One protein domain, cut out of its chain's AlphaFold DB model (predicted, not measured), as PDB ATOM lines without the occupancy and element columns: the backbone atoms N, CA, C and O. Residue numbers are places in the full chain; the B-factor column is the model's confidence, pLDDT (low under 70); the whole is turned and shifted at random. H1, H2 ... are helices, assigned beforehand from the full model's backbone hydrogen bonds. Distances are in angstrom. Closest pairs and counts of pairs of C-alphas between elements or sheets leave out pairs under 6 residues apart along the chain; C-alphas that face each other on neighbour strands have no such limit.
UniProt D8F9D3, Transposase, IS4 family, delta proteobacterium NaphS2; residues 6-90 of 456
ATOM      1  N   PRO A   6      23.608 -24.688  26.624       93.25
ATOM      2  CA  PRO A   6      23.969 -24.662  25.204       93.25
ATOM      3  C   PRO A   6      22.935 -23.950  24.327       93.25
ATOM      4  O   PRO A   6      23.291 -23.108  23.509       93.25
ATOM      5  N   LEU A   7      21.645 -24.248  24.523       93.12
ATOM      6  CA  LEU A   7      20.571 -23.620  23.751       93.12
ATOM      7  C   LEU A   7      20.481 -22.118  24.041       93.12
ATOM      8  O   LEU A   7      20.275 -21.318  23.133       93.12
ATOM      9  N   ARG A   8      20.643 -21.728  25.310       93.56
ATOM     10  CA  ARG A   8      20.656 -20.326  25.721       93.56
ATOM     11  C   ARG A   8      21.807 -19.580  25.053       93.56
ATOM     12  O   ARG A   8      21.564 -18.496  24.548       93.56
ATOM     13  N   ALA A   9      23.013 -20.146  25.027       95.00
ATOM     14  CA  ALA A   9      24.170 -19.508  24.400       95.00
ATOM     15  C   ALA A   9      23.914 -19.195  22.915       95.00
ATOM     16  O   ALA A   9      24.076 -18.049  22.514       95.00
ATOM     17  N   GLN A  10      23.395 -20.162  22.149       96.38
ATOM     18  CA  GLN A  10      23.057 -19.965  20.729       96.38
ATOM     19  C   GLN A  10      22.020 -18.853  20.523       96.38
ATOM     20  O   GLN A  10      22.160 -18.012  19.645       96.38
ATOM     21  N   VAL A  11      20.971 -18.819  21.352       96.00
ATOM     22  CA  VAL A  11      19.943 -17.770  21.252       96.00
ATOM     23  C   VAL A  11      20.517 -16.395  21.596       96.00
ATOM     24  O   VAL A  11      20.174 -15.416  20.941       96.00
ATOM     25  N   PHE A  12      21.379 -16.301  22.609       94.31
ATOM     26  CA  PHE A  12      21.998 -15.032  22.997       94.31
ATOM     27  C   PHE A  12      22.962 -14.507  21.929       94.31
ATOM     28  O   PHE A  12      22.915 -13.317  21.641       94.31
ATOM     29  N   GLU A  13      23.737 -15.379  21.284       95.38
ATOM     30  CA  GLU A  13      24.601 -15.013  20.154       95.38
ATOM     31  C   GLU A  13      23.800 -14.360  19.015       95.38
ATOM     32  O   GLU A  13      24.201 -13.341  18.453       95.38
ATOM     33  N   VAL A  14      22.611 -14.889  18.712       96.06
ATOM     34  CA  VAL A  14      21.716 -14.289  17.713       96.06
ATOM     35  C   VAL A  14      21.104 -12.977  18.213       96.06
ATOM     36  O   VAL A  14      21.008 -12.014  17.455       96.06
ATOM     37  N   LEU A  15      20.705 -12.902  19.486       93.44
ATOM     38  CA  LEU A  15      20.152 -11.678  20.071       93.44
ATOM     39  C   LEU A  15      21.165 -10.528  20.091       93.44
ATOM     40  O   LEU A  15      20.765  -9.381  19.911       93.44
ATOM     41  N   GLU A  16      22.456 -10.801  20.286       91.75
ATOM     42  CA  GLU A  16      23.507  -9.776  20.279       91.75
ATOM     43  C   GLU A  16      23.572  -9.021  18.943       91.75
ATOM     44  O   GLU A  16      23.824  -7.814  18.941       91.75
ATOM     45  N   LYS A  17      23.193  -9.672  17.833       91.69
ATOM     46  CA  LYS A  17      23.074  -9.052  16.500       91.69
ATOM     47  C   LYS A  17      22.006  -7.952  16.420       91.69
ATOM     48  O   LYS A  17      22.013  -7.177  15.467       91.69
ATOM     49  N   LEU A  18      21.089  -7.854  17.393       86.94
ATOM     50  CA  LEU A  18      20.130  -6.738  17.487       86.94
ATOM     51  C   LEU A  18      20.814  -5.410  17.810       86.94
ATOM     52  O   LEU A  18      20.261  -4.352  17.514       86.94
ATOM     53  N   THR A  19      21.977  -5.458  18.457       82.31
ATOM     54  CA  THR A  19      22.716  -4.253  18.826       82.31
ATOM     55  C   THR A  19      23.561  -3.820  17.628       82.31
ATOM     56  O   THR A  19      24.413  -4.592  17.189       82.31
ATOM     57  N   PRO A  20      23.363  -2.607  17.077       76.88
ATOM     58  CA  PRO A  20      24.201  -2.107  15.994       76.88
ATOM     59  C   PRO A  20      25.682  -2.128  16.384       76.88
ATOM     60  O   PRO A  20      26.032  -1.740  17.498       76.88
ATOM     61  N   SER A  21      26.559  -2.497  15.448       74.12
ATOM     62  CA  SER A  21      28.017  -2.552  15.667       74.12
ATOM     63  C   SER A  21      28.635  -1.208  16.069       74.12
ATOM     64  O   SER A  21      29.723  -1.161  16.637       74.12
ATOM     65  N   THR A  22      27.933  -0.108  15.798       73.31
ATOM     66  CA  THR A  22      28.322   1.256  16.163       73.31
ATOM     67  C   THR A  22      28.060   1.597  17.633       73.31
ATOM     68  O   THR A  22      28.545   2.622  18.111       73.31
ATOM     69  N   ILE A  23      27.314   0.764  18.370       76.06
ATOM     70  CA  ILE A  23      26.971   0.992  19.777       76.06
ATOM     71  C   ILE A  23      27.877   0.147  20.675       76.06
ATOM     72  O   ILE A  23      27.891  -1.078  20.607       76.06
ATOM     73  N   ASN A  24      28.601   0.808  21.580       74.81
ATOM     74  CA  ASN A  24      29.370   0.120  22.612       74.81
ATOM     75  C   ASN A  24      28.434  -0.343  23.740       74.81
ATOM     76  O   ASN A  24      27.973   0.472  24.537       74.81
ATOM     77  N   SER A  25      28.197  -1.652  23.834       73.19
ATOM     78  CA  SER A  25      27.320  -2.275  24.837       73.19
ATOM     79  C   SER A  25      27.763  -2.062  26.292       73.19
ATOM     80  O   SER A  25      26.950  -2.201  27.204       73.19
ATOM     81  N   ASN A  26      29.022  -1.672  26.517       75.69
ATOM     82  CA  ASN A  26      29.607  -1.454  27.841       75.69
ATOM     83  C   ASN A  26      29.658   0.028  28.256       75.69
ATOM     84  O   ASN A  26      30.206   0.347  29.312       75.69
ATOM     85  N   LYS A  27      29.128   0.956  27.444       72.81
ATOM     86  CA  LYS A  27      29.127   2.398  27.745       72.81
ATOM     87  C   LYS A  27      27.731   3.005  27.599       72.81
ATOM     88  O   LYS A  27      26.987   2.679  26.684       72.81
ATOM     89  N   GLY A  28      27.407   3.960  28.472       76.19
ATOM     90  CA  GLY A  28      26.162   4.732  28.414       76.19
ATOM     91  C   GLY A  28      25.052   4.213  29.332       76.19
ATOM     92  O   GLY A  28      25.290   3.474  30.288       76.19
ATOM     93  N   ARG A  29      23.818   4.665  29.079       73.62
ATOM     94  CA  ARG A  29      22.652   4.296  29.891       73.62
ATOM     95  C   ARG A  29      22.259   2.850  29.604       73.62
ATOM     96  O   ARG A  29      22.003   2.495  28.458       73.62
ATOM     97  N   ARG A  30      22.142   2.042  30.658       75.94
ATOM     98  CA  ARG A  30      21.716   0.644  30.547       75.94
ATOM     99  C   ARG A  30      20.304   0.550  29.954       75.94
ATOM    100  O   ARG A  30      19.361   1.125  30.504       75.94
ATOM    101  N   GLY A  31      20.188  -0.157  28.831       81.06
ATOM    102  CA  GLY A  31      18.923  -0.483  28.172       81.06
ATOM    103  C   GLY A  31      18.207  -1.680  28.806       81.06
ATOM    104  O   GLY A  31      18.576  -2.155  29.882       81.06
ATOM    105  N   MET A  32      17.168  -2.170  28.133       89.44
ATOM    106  CA  MET A  32      16.459  -3.384  28.534       89.44
ATOM    107  C   MET A  32      17.252  -4.629  28.113       89.44
ATOM    108  O   MET A  32      17.746  -4.685  26.992       89.44
ATOM    109  N   ASP A  33      17.370  -5.633  28.990       91.19
ATOM    110  CA  ASP A  33      18.121  -6.851  28.651       91.19
ATOM    111  C   ASP A  33      17.442  -7.603  27.487       91.19
ATOM    112  O   ASP A  33      16.230  -7.840  27.523       91.19
ATOM    113  N   LEU A  34      18.220  -8.042  26.491       92.06
ATOM    114  CA  LEU A  34      17.727  -8.677  25.254       92.06
ATOM    115  C   LEU A  34      16.814  -9.886  25.514       92.06
ATOM    116  O   LEU A  34      15.804 -10.072  24.837       92.06
ATOM    117  N   TRP A  35      17.117 -10.669  26.554       94.06
ATOM    118  CA  TRP A  35      16.266 -11.773  27.001       94.06
ATOM    119  C   TRP A  35      14.852 -11.314  27.372       94.06
ATOM    120  O   TRP A  35      13.871 -11.935  26.971       94.06
ATOM    121  N   LYS A  36      14.732 -10.204  28.111       94.88
ATOM    122  CA  LYS A  36      13.434  -9.651  28.514       94.88
ATOM    123  C   LYS A  36      12.649  -9.187  27.292       94.88
ATOM    124  O   LYS A  36      11.443  -9.404  27.234       94.88
ATOM    125  N   ILE A  37      13.332  -8.594  26.312       94.94
ATOM    126  CA  ILE A  37      12.724  -8.168  25.046       94.94
ATOM    127  C   ILE A  37      12.162  -9.382  24.293       94.94
ATOM    128  O   ILE A  37      11.001  -9.352  23.887       94.94
ATOM    129  N   LEU A  38      12.935 -10.470  24.173       96.00
ATOM    130  CA  LEU A  38      12.488 -11.715  23.536       96.00
ATOM    131  C   LEU A  38      11.266 -12.312  24.239       96.00
ATOM    132  O   LEU A  38      10.249 -12.575  23.598       96.00
ATOM    133  N   VAL A  39      11.342 -12.489  25.561       95.88
ATOM    134  CA  VAL A  39      10.244 -13.065  26.352       95.88
ATOM    135  C   VAL A  39       8.972 -12.238  26.190       95.88
ATOM    136  O   VAL A  39       7.931 -12.788  25.840       95.88
ATOM    137  N   LEU A  40       9.041 -10.919  26.373       96.94
ATOM    138  CA  LEU A  40       7.860 -10.062  26.255       96.94
ATOM    139  C   LEU A  40       7.313 -10.001  24.827       96.94
ATOM    140  O   LEU A  40       6.098 -10.016  24.656       96.94
ATOM    141  N   GLY A  41       8.179  -9.976  23.810       95.56
ATOM    142  CA  GLY A  41       7.762 -10.026  22.408       95.56
ATOM    143  C   GLY A  41       6.990 -11.305  22.082       95.56
ATOM    144  O   GLY A  41       5.918 -11.239  21.485       95.56
ATOM    145  N   THR A  42       7.494 -12.459  22.532       95.12
ATOM    146  CA  THR A  42       6.830 -13.756  22.316       95.12
ATOM    147  C   THR A  42       5.523 -13.886  23.099       95.12
ATOM    148  O   THR A  42       4.516 -14.262  22.511       95.12
ATOM    149  N   LEU A  43       5.495 -13.500  24.383       95.25
ATOM    150  CA  LEU A  43       4.278 -13.544  25.206       95.25
ATOM    151  C   LEU A  43       3.184 -12.627  24.667       95.25
ATOM    152  O   LEU A  43       2.015 -13.005  24.667       95.25
ATOM    153  N   ARG A  44       3.560 -11.436  24.185       94.75
ATOM    154  CA  ARG A  44       2.616 -10.497  23.579       94.75
ATOM    155  C   ARG A  44       1.815 -11.169  22.467       94.75
ATOM    156  O   ARG A  44       0.604 -10.993  22.426       94.75
ATOM    157  N   LEU A  45       2.477 -11.908  21.579       92.88
ATOM    158  CA  LEU A  45       1.797 -12.531  20.447       92.88
ATOM    159  C   LEU A  45       1.124 -13.842  20.832       92.88
ATOM    160  O   LEU A  45      -0.069 -13.964  20.593       92.88
ATOM    161  N   ASP A  46       1.816 -14.747  21.534       90.88
ATOM    162  CA  ASP A  46       1.241 -16.042  21.940       90.88
ATOM    163  C   ASP A  46      -0.070 -15.877  22.720       90.88
ATOM    164  O   ASP A  46      -1.016 -16.646  22.570       90.88
ATOM    165  N   CYS A  47      -0.145 -14.834  23.549       92.44
ATOM    166  CA  CYS A  47      -1.317 -14.543  24.365       92.44
ATOM    167  C   CYS A  47      -2.248 -13.471  23.759       92.44
ATOM    168  O   CYS A  47      -3.200 -13.062  24.424       92.44
ATOM    169  N   ASN A  48      -1.985 -13.010  22.530       92.19
ATOM    170  CA  ASN A  48      -2.736 -11.964  21.819       92.19
ATOM    171  C   ASN A  48      -2.960 -10.676  22.651       92.19
ATOM    172  O   ASN A  48      -4.049 -10.095  22.707       92.19
ATOM    173  N   TRP A  49      -1.917 -10.230  23.349       93.69
ATOM    174  CA  TRP A  49      -1.950  -9.043  24.200       93.69
ATOM    175  C   TRP A  49      -1.614  -7.767  23.427       93.69
ATOM    176  O   TRP A  49      -0.717  -7.711  22.583       93.69
ATOM    177  N   ASP A  50      -2.307  -6.682  23.768       93.06
ATOM    178  CA  ASP A  50      -1.802  -5.343  23.482       93.06
ATOM    179  C   ASP A  50      -0.660  -4.968  24.450       93.06
ATOM    180  O   ASP A  50      -0.301  -5.707  25.371       93.06
ATOM    181  N   TYR A  51      -0.040  -3.811  24.214       95.31
ATOM    182  CA  TYR A  51       1.076  -3.358  25.042       95.31
ATOM    183  C   TYR A  51       0.655  -2.979  26.467       95.31
ATOM    184  O   TYR A  51       1.488  -3.058  27.369       95.31
ATOM    185  N   ASP A  52      -0.603  -2.590  26.686       96.44
ATOM    186  CA  ASP A  52      -1.101  -2.232  28.014       96.44
ATOM    187  C   ASP A  52      -1.260  -3.485  28.880       96.44
ATOM    188  O   ASP A  52      -0.759  -3.530  30.008       96.44
ATOM    189  N   LYS A  53      -1.842  -4.554  28.323       96.50
ATOM    190  CA  LYS A  53      -1.927  -5.855  28.985       96.50
ATOM    191  C   LYS A  53      -0.551  -6.484  29.186       96.50
ATOM    192  O   LYS A  53      -0.271  -6.988  30.271       96.50
ATOM    193  N   LEU A  54       0.328  -6.410  28.183       97.12
ATOM    194  CA  LEU A  54       1.707  -6.886  28.308       97.12
ATOM    195  C   LEU A  54       2.437  -6.189  29.460       97.12
ATOM    196  O   LEU A  54       3.105  -6.851  30.252       97.12
ATOM    197  N   LYS A  55       2.293  -4.862  29.568       97.44
ATOM    198  CA  LYS A  55       2.883  -4.071  30.650       97.44
ATOM    199  C   LYS A  55       2.346  -4.508  32.010       97.44
ATOM    200  O   LYS A  55       3.135  -4.730  32.920       97.44
ATOM    201  N   GLU A  56       1.028  -4.635  32.144       97.38
ATOM    202  CA  GLU A  56       0.380  -5.074  33.386       97.38
ATOM    203  C   GLU A  56       0.933  -6.429  33.849       97.38
ATOM    204  O   GLU A  56       1.418  -6.553  34.973       97.38
ATOM    205  N   ILE A  57       0.978  -7.412  32.949       97.38
ATOM    206  CA  ILE A  57       1.495  -8.750  33.254       97.38
ATOM    207  C   ILE A  57       2.996  -8.726  33.571       97.38
ATOM    208  O   ILE A  57       3.424  -9.351  34.542       97.38
ATOM    209  N   ALA A  58       3.803  -7.989  32.803       96.44
ATOM    210  CA  ALA A  58       5.240  -7.860  33.050       96.44
ATOM    211  C   ALA A  58       5.544  -7.212  34.414       96.44
ATOM    212  O   ALA A  58       6.535  -7.550  35.069       96.44
ATOM    213  N   ASP A  59       4.687  -6.294  34.857       95.81
ATOM    214  CA  ASP A  59       4.842  -5.575  36.116       95.81
ATOM    215  C   ASP A  59       4.353  -6.380  37.328       95.81
ATOM    216  O   ASP A  59       4.949  -6.248  38.399       95.81
ATOM    217  N   ASN A  60       3.337  -7.238  37.170       94.62
ATOM    218  CA  ASN A  60       2.623  -7.826  38.310       94.62
ATOM    219  C   ASN A  60       2.620  -9.363  38.365       94.62
ATOM    220  O   ASN A  60       2.558  -9.929  39.456       94.62
ATOM    221  N   HIS A  61       2.689 -10.071  37.235       95.25
ATOM    222  CA  HIS A  61       2.502 -11.524  37.232       95.25
ATOM    223  C   HIS A  61       3.764 -12.261  37.696       95.25
ATOM    224  O   HIS A  61       4.762 -12.325  36.974       95.25
ATOM    225  N   LYS A  62       3.701 -12.897  38.873       93.19
ATOM    226  CA  LYS A  62       4.843 -13.540  39.550       93.19
ATOM    227  C   LYS A  62       5.693 -14.424  38.627       93.19
ATOM    228  O   LYS A  62       6.877 -14.160  38.458       93.19
ATOM    229  N   THR A  63       5.090 -15.410  37.962       92.62
ATOM    230  CA  THR A  63       5.828 -16.355  37.098       92.62
ATOM    231  C   THR A  63       6.452 -15.692  35.870       92.62
ATOM    232  O   THR A  63       7.534 -16.077  35.437       92.62
ATOM    233  N   VAL A  64       5.804 -14.665  35.309       94.25
ATOM    234  CA  VAL A  64       6.360 -13.932  34.165       94.25
ATOM    235  C   VAL A  64       7.540 -13.095  34.641       94.25
ATOM    236  O   VAL A  64       8.577 -13.080  33.991       94.25
ATOM    237  N   ARG A  65       7.440 -12.465  35.816       94.31
ATOM    238  CA  ARG A  65       8.562 -11.743  36.424       94.31
ATOM    239  C   ARG A  65       9.763 -12.650  36.687       94.31
ATOM    240  O   ARG A  65      10.875 -12.267  36.335       94.31
ATOM    241  N   GLU A  66       9.539 -13.853  37.209       92.06
ATOM    242  CA  GLU A  66      10.587 -14.871  37.378       92.06
ATOM    243  C   GLU A  66      11.221 -15.250  36.027       92.06
ATOM    244  O   GLU A  66      12.443 -15.272  35.899       92.06
ATOM    245  N   MET A  67      10.412 -15.450  34.978       91.62
ATOM    246  CA  MET A  67      10.897 -15.731  33.617       91.62
ATOM    247  C   MET A  67      11.712 -14.573  33.012       91.62
ATOM    248  O   MET A  67      12.631 -14.802  32.220       91.62
ATOM    249  N   LEU A  68      11.406 -13.333  33.400       93.50
ATOM    250  CA  LEU A  68      12.159 -12.126  33.043       93.50
ATOM    251  C   LEU A  68      13.436 -11.943  33.883       93.50
ATOM    252  O   LEU A  68      14.185 -10.998  33.633       93.50
ATOM    253  N   GLY A  69      13.696 -12.824  34.852       91.12
ATOM    254  CA  GLY A  69      14.872 -12.774  35.719       91.12
ATOM    255  C   GLY A  69      14.750 -11.806  36.897       91.12
ATOM    256  O   GLY A  69      15.774 -11.396  37.432       91.12
ATOM    257  N   HIS A  70      13.533 -11.417  37.289       91.81
ATOM    258  CA  HIS A  70      13.312 -10.644  38.516       91.81
ATOM    259  C   HIS A  70      13.315 -11.565  39.735       91.81
ATOM    260  O   HIS A  70      12.564 -12.541  39.780       91.81
ATOM    261  N   GLY A  71      14.128 -11.226  40.733       87.19
ATOM    262  CA  GLY A  71      14.131 -11.889  42.034       87.19
ATOM    263  C   GLY A  71      13.079 -11.322  42.991       87.19
ATOM    264  O   GLY A  71      12.359 -10.369  42.684       87.19
ATOM    265  N   GLN A  72      13.024 -11.873  44.208       82.50
ATOM    266  CA  GLN A  72      12.111 -11.401  45.264       82.50
ATOM    267  C   GLN A  72      12.344  -9.926  45.638       82.50
ATOM    268  O   GLN A  72      11.403  -9.216  45.988       82.50
ATOM    269  N   MET A  73      13.584  -9.444  45.513       87.69
ATOM    270  CA  MET A  73      13.958  -8.062  45.828       87.69
ATOM    271  C   MET A  73      13.591  -7.060  44.725       87.69
ATOM    272  O   MET A  73      13.480  -5.865  44.991       87.69
ATOM    273  N   ASP A  74      13.310  -7.528  43.508       88.81
ATOM    274  CA  ASP A  74      13.021  -6.671  42.354       88.81
ATOM    275  C   ASP A  74      11.538  -6.286  42.259       88.81
ATOM    276  O   ASP A  74      11.066  -5.823  41.220       88.81
ATOM    277  N   TRP A  75      10.754  -6.462  43.324       84.31
ATOM    278  CA  TRP A  75       9.301  -6.257  43.313       84.31
ATOM    279  C   TRP A  75       8.868  -4.820  42.990       84.31
ATOM    280  O   TRP A  75       7.717  -4.626  42.600       84.31
ATOM    281  N   LYS A  76       9.762  -3.824  43.106       89.75
ATOM    282  CA  LYS A  76       9.523  -2.419  42.710       89.75
ATOM    283  C   LYS A  76       9.862  -2.117  41.248       89.75
ATOM    284  O   LYS A  76       9.472  -1.065  40.751       89.75
ATOM    285  N   VAL A  77      10.577  -3.002  40.545       91.12
ATOM    286  CA  VAL A  77      10.985  -2.755  39.155       91.12
ATOM    287  C   VAL A  77       9.761  -2.805  38.243       91.12
ATOM    288  O   VAL A  77       9.018  -3.796  38.242       91.12
ATOM    289  N   ARG A  78       9.548  -1.729  37.482       93.25
ATOM    290  CA  ARG A  78       8.420  -1.544  36.560       93.25
ATOM    291  C   ARG A  78       8.904  -1.130  35.177       93.25
ATOM    292  O   ARG A  78       9.933  -0.465  35.057       93.25
ATOM    293  N   TYR A  79       8.140  -1.484  34.151       94.25
ATOM    294  CA  TYR A  79       8.446  -1.154  32.763       94.25
ATOM    295  C   TYR A  79       7.599   0.024  32.267       94.25
ATOM    296  O   TYR A  79       6.368  -0.053  32.283       94.25
ATOM    297  N   PRO A  80       8.209   1.118  31.773       95.00
ATOM    298  CA  PRO A  80       7.465   2.139  31.046       95.00
ATOM    299  C   PRO A  80       6.884   1.568  29.747       95.00
ATOM    300  O   PRO A  80       7.559   0.833  29.025       95.00
ATOM    301  N   LEU A  81       5.648   1.952  29.407       95.50
ATOM    302  CA  LEU A  81       4.958   1.459  28.206       95.50
ATOM    303  C   LEU A  81       5.761   1.731  26.926       95.50
ATOM    304  O   LEU A  81       5.879   0.864  26.063       95.50
ATOM    305  N   GLN A  82       6.326   2.935  26.819       94.81
ATOM    306  CA  GLN A  82       7.107   3.336  25.653       94.81
ATOM    307  C   GLN A  82       8.377   2.491  25.509       94.81
ATOM    308  O   GLN A  82       8.682   2.032  24.415       94.81
ATOM    309  N   THR A  83       9.046   2.172  26.622       93.31
ATOM    310  CA  THR A  83      10.215   1.286  26.627       93.31
ATOM    311  C   THR A  83       9.877  -0.089  26.056       93.31
ATOM    312  O   THR A  83      10.649  -0.603  25.255       93.31
ATOM    313  N   LEU A  84       8.721  -0.669  26.400       94.94
ATOM    314  CA  LEU A  84       8.294  -1.952  25.829       94.94
ATOM    315  C   LEU A  84       8.087  -1.863  24.313       94.94
ATOM    316  O   LEU A  84       8.584  -2.715  23.580       94.94
ATOM    317  N   LYS A  85       7.390  -0.819  23.848       94.31
ATOM    318  CA  LYS A  85       7.115  -0.589  22.420       94.31
ATOM    319  C   LYS A  85       8.398  -0.431  21.613       94.31
ATOM    320  O   LYS A  85       8.557  -1.101  20.594       94.31
ATOM    321  N   ASP A  86       9.310   0.409  22.088       91.94
ATOM    322  CA  ASP A  86      10.553   0.716  21.382       91.94
ATOM    323  C   ASP A  86      11.466  -0.509  21.318       91.94
ATOM    324  O   ASP A  86      11.980  -0.836  20.253       91.94
ATOM    325  N   ASN A  87      11.613  -1.234  22.432       92.38
ATOM    326  CA  ASN A  87      12.530  -2.369  22.510       92.38
ATOM    327  C   ASN A  87      12.015  -3.596  21.748       92.38
ATOM    328  O   ASN A  87      12.785  -4.223  21.028       92.38
ATOM    329  N   ILE A  88      10.723  -3.934  21.841       93.81
ATOM    330  CA  ILE A  88      10.156  -5.055  21.065       93.81
ATOM    331  C   ILE A  88      10.222  -4.762  19.560       93.81
ATOM    332  O   ILE A  88      10.418  -5.673  18.756       93.81
ATOM    333  N   SER A  89      10.128  -3.488  19.171       92.19
ATOM    334  CA  SER A  89      10.229  -3.077  17.769       92.19
ATOM    335  C   SER A  89      11.632  -3.232  17.170       92.19
ATOM    336  O   SER A  89      11.745  -3.181  15.944       92.19
ATOM    337  N   LEU A  90      12.670  -3.463  17.989       91.06
ATOM    338  CA  LEU A  90      14.047  -3.682  17.525       91.06
ATOM    339  C   LEU A  90      14.225  -5.006  16.777       91.06
ATOM    340  O   LEU A  90      15.167  -5.138  16.000       91.06
TER     341      LEU A  90
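This is residues 6 to 90 of the 456 residues of the protein "Transposase, IS4 family" of delta proteobacterium NaphS2 (UniProt D8F9D3). Three helices, H2, H3 and H5, pack on one another at crossed angles as a small core, with H1 meeting the first residues of H2 and H4 making a corner with the end of H3. A wide loop without a named element, residues 17 to 33, joins H1 to the core. The printed part has 85 residues with five named helices, in the order H1, H2, H3, H4, H5, and no named strand; its class is all helix, with 48 residues in helices. The whole is compact, with a radius of gyration of the C-alphas of 13.4 A, and spans 34 by 27 by 26 A.

The longest helix, H2, holds residues 34 to 46 and measures 18.4 A from C-alpha 34 at (17.727, -8.677, 25.254) to C-alpha 46 at (1.241, -16.042, 21.940). H3 follows with residues 51 to 60, 14.1 A long, and H4 with residues 62 to 67, 8.8 A long. H5, residues 81 to 88, is 11.0 A long and ends with C-alpha 88 at (10.156, -5.055, 21.065). H1, residues 6 to 16, is 15.7 A long and begins with C-alpha 6 at (23.969, -24.662, 25.204).

H2 and H3 are the hubs, each touching three other helices. H2 touches H3 with its residues 40 to 44 alone, at a steep tilt of 61 degrees, opposite ways; their closest C-alphas, of Arg 44 and Leu 54, are 6.0 A apart. With residues 37 to 41 alone H2 touches H5, about perpendicular at 82 degrees, and the closest C-alphas are those of Ile 37 and Ile 88, at 5.7 A. H3 and H5 touch too, about perpendicular at 79 degrees, with the C-alphas of Lys 55 and Leu 81 closest at 6.4 A. The packing of the helices is mostly crossed. H2 touches H1 with residues 34 to 35 alone, about perpendicular at 84 degrees; the closest C-alphas, of Leu 15 and Leu 34, are 6.5 A apart. H3 and H4 touch only at the corner by their link, with the C-alphas of Ala 58 and Arg 65 closest at 6.1 A. H2 and H4 are close but not clearly touching, the closest C-alphas being those of Val 39 and Met 67 at 7.8 A. H1 is apart from H3, H4 and H5, and H4 is apart from H5. Every O i to N i+4 pair is within hydrogen-bond range in H1, H3, H4 and H5, and 8 of 9 are in H2.

The two C-alphas farthest apart, of Thr 22 and Lys 62, are 36.3 A from each other. The links H1 to H2, 17 residues, and H4 to H5, 13 residues, are long, while H2 to H3 and H3 to H4 are tight. The printed part has no cut. The mean pLDDT of the printed part is 90.7, and no printed residue is under 70.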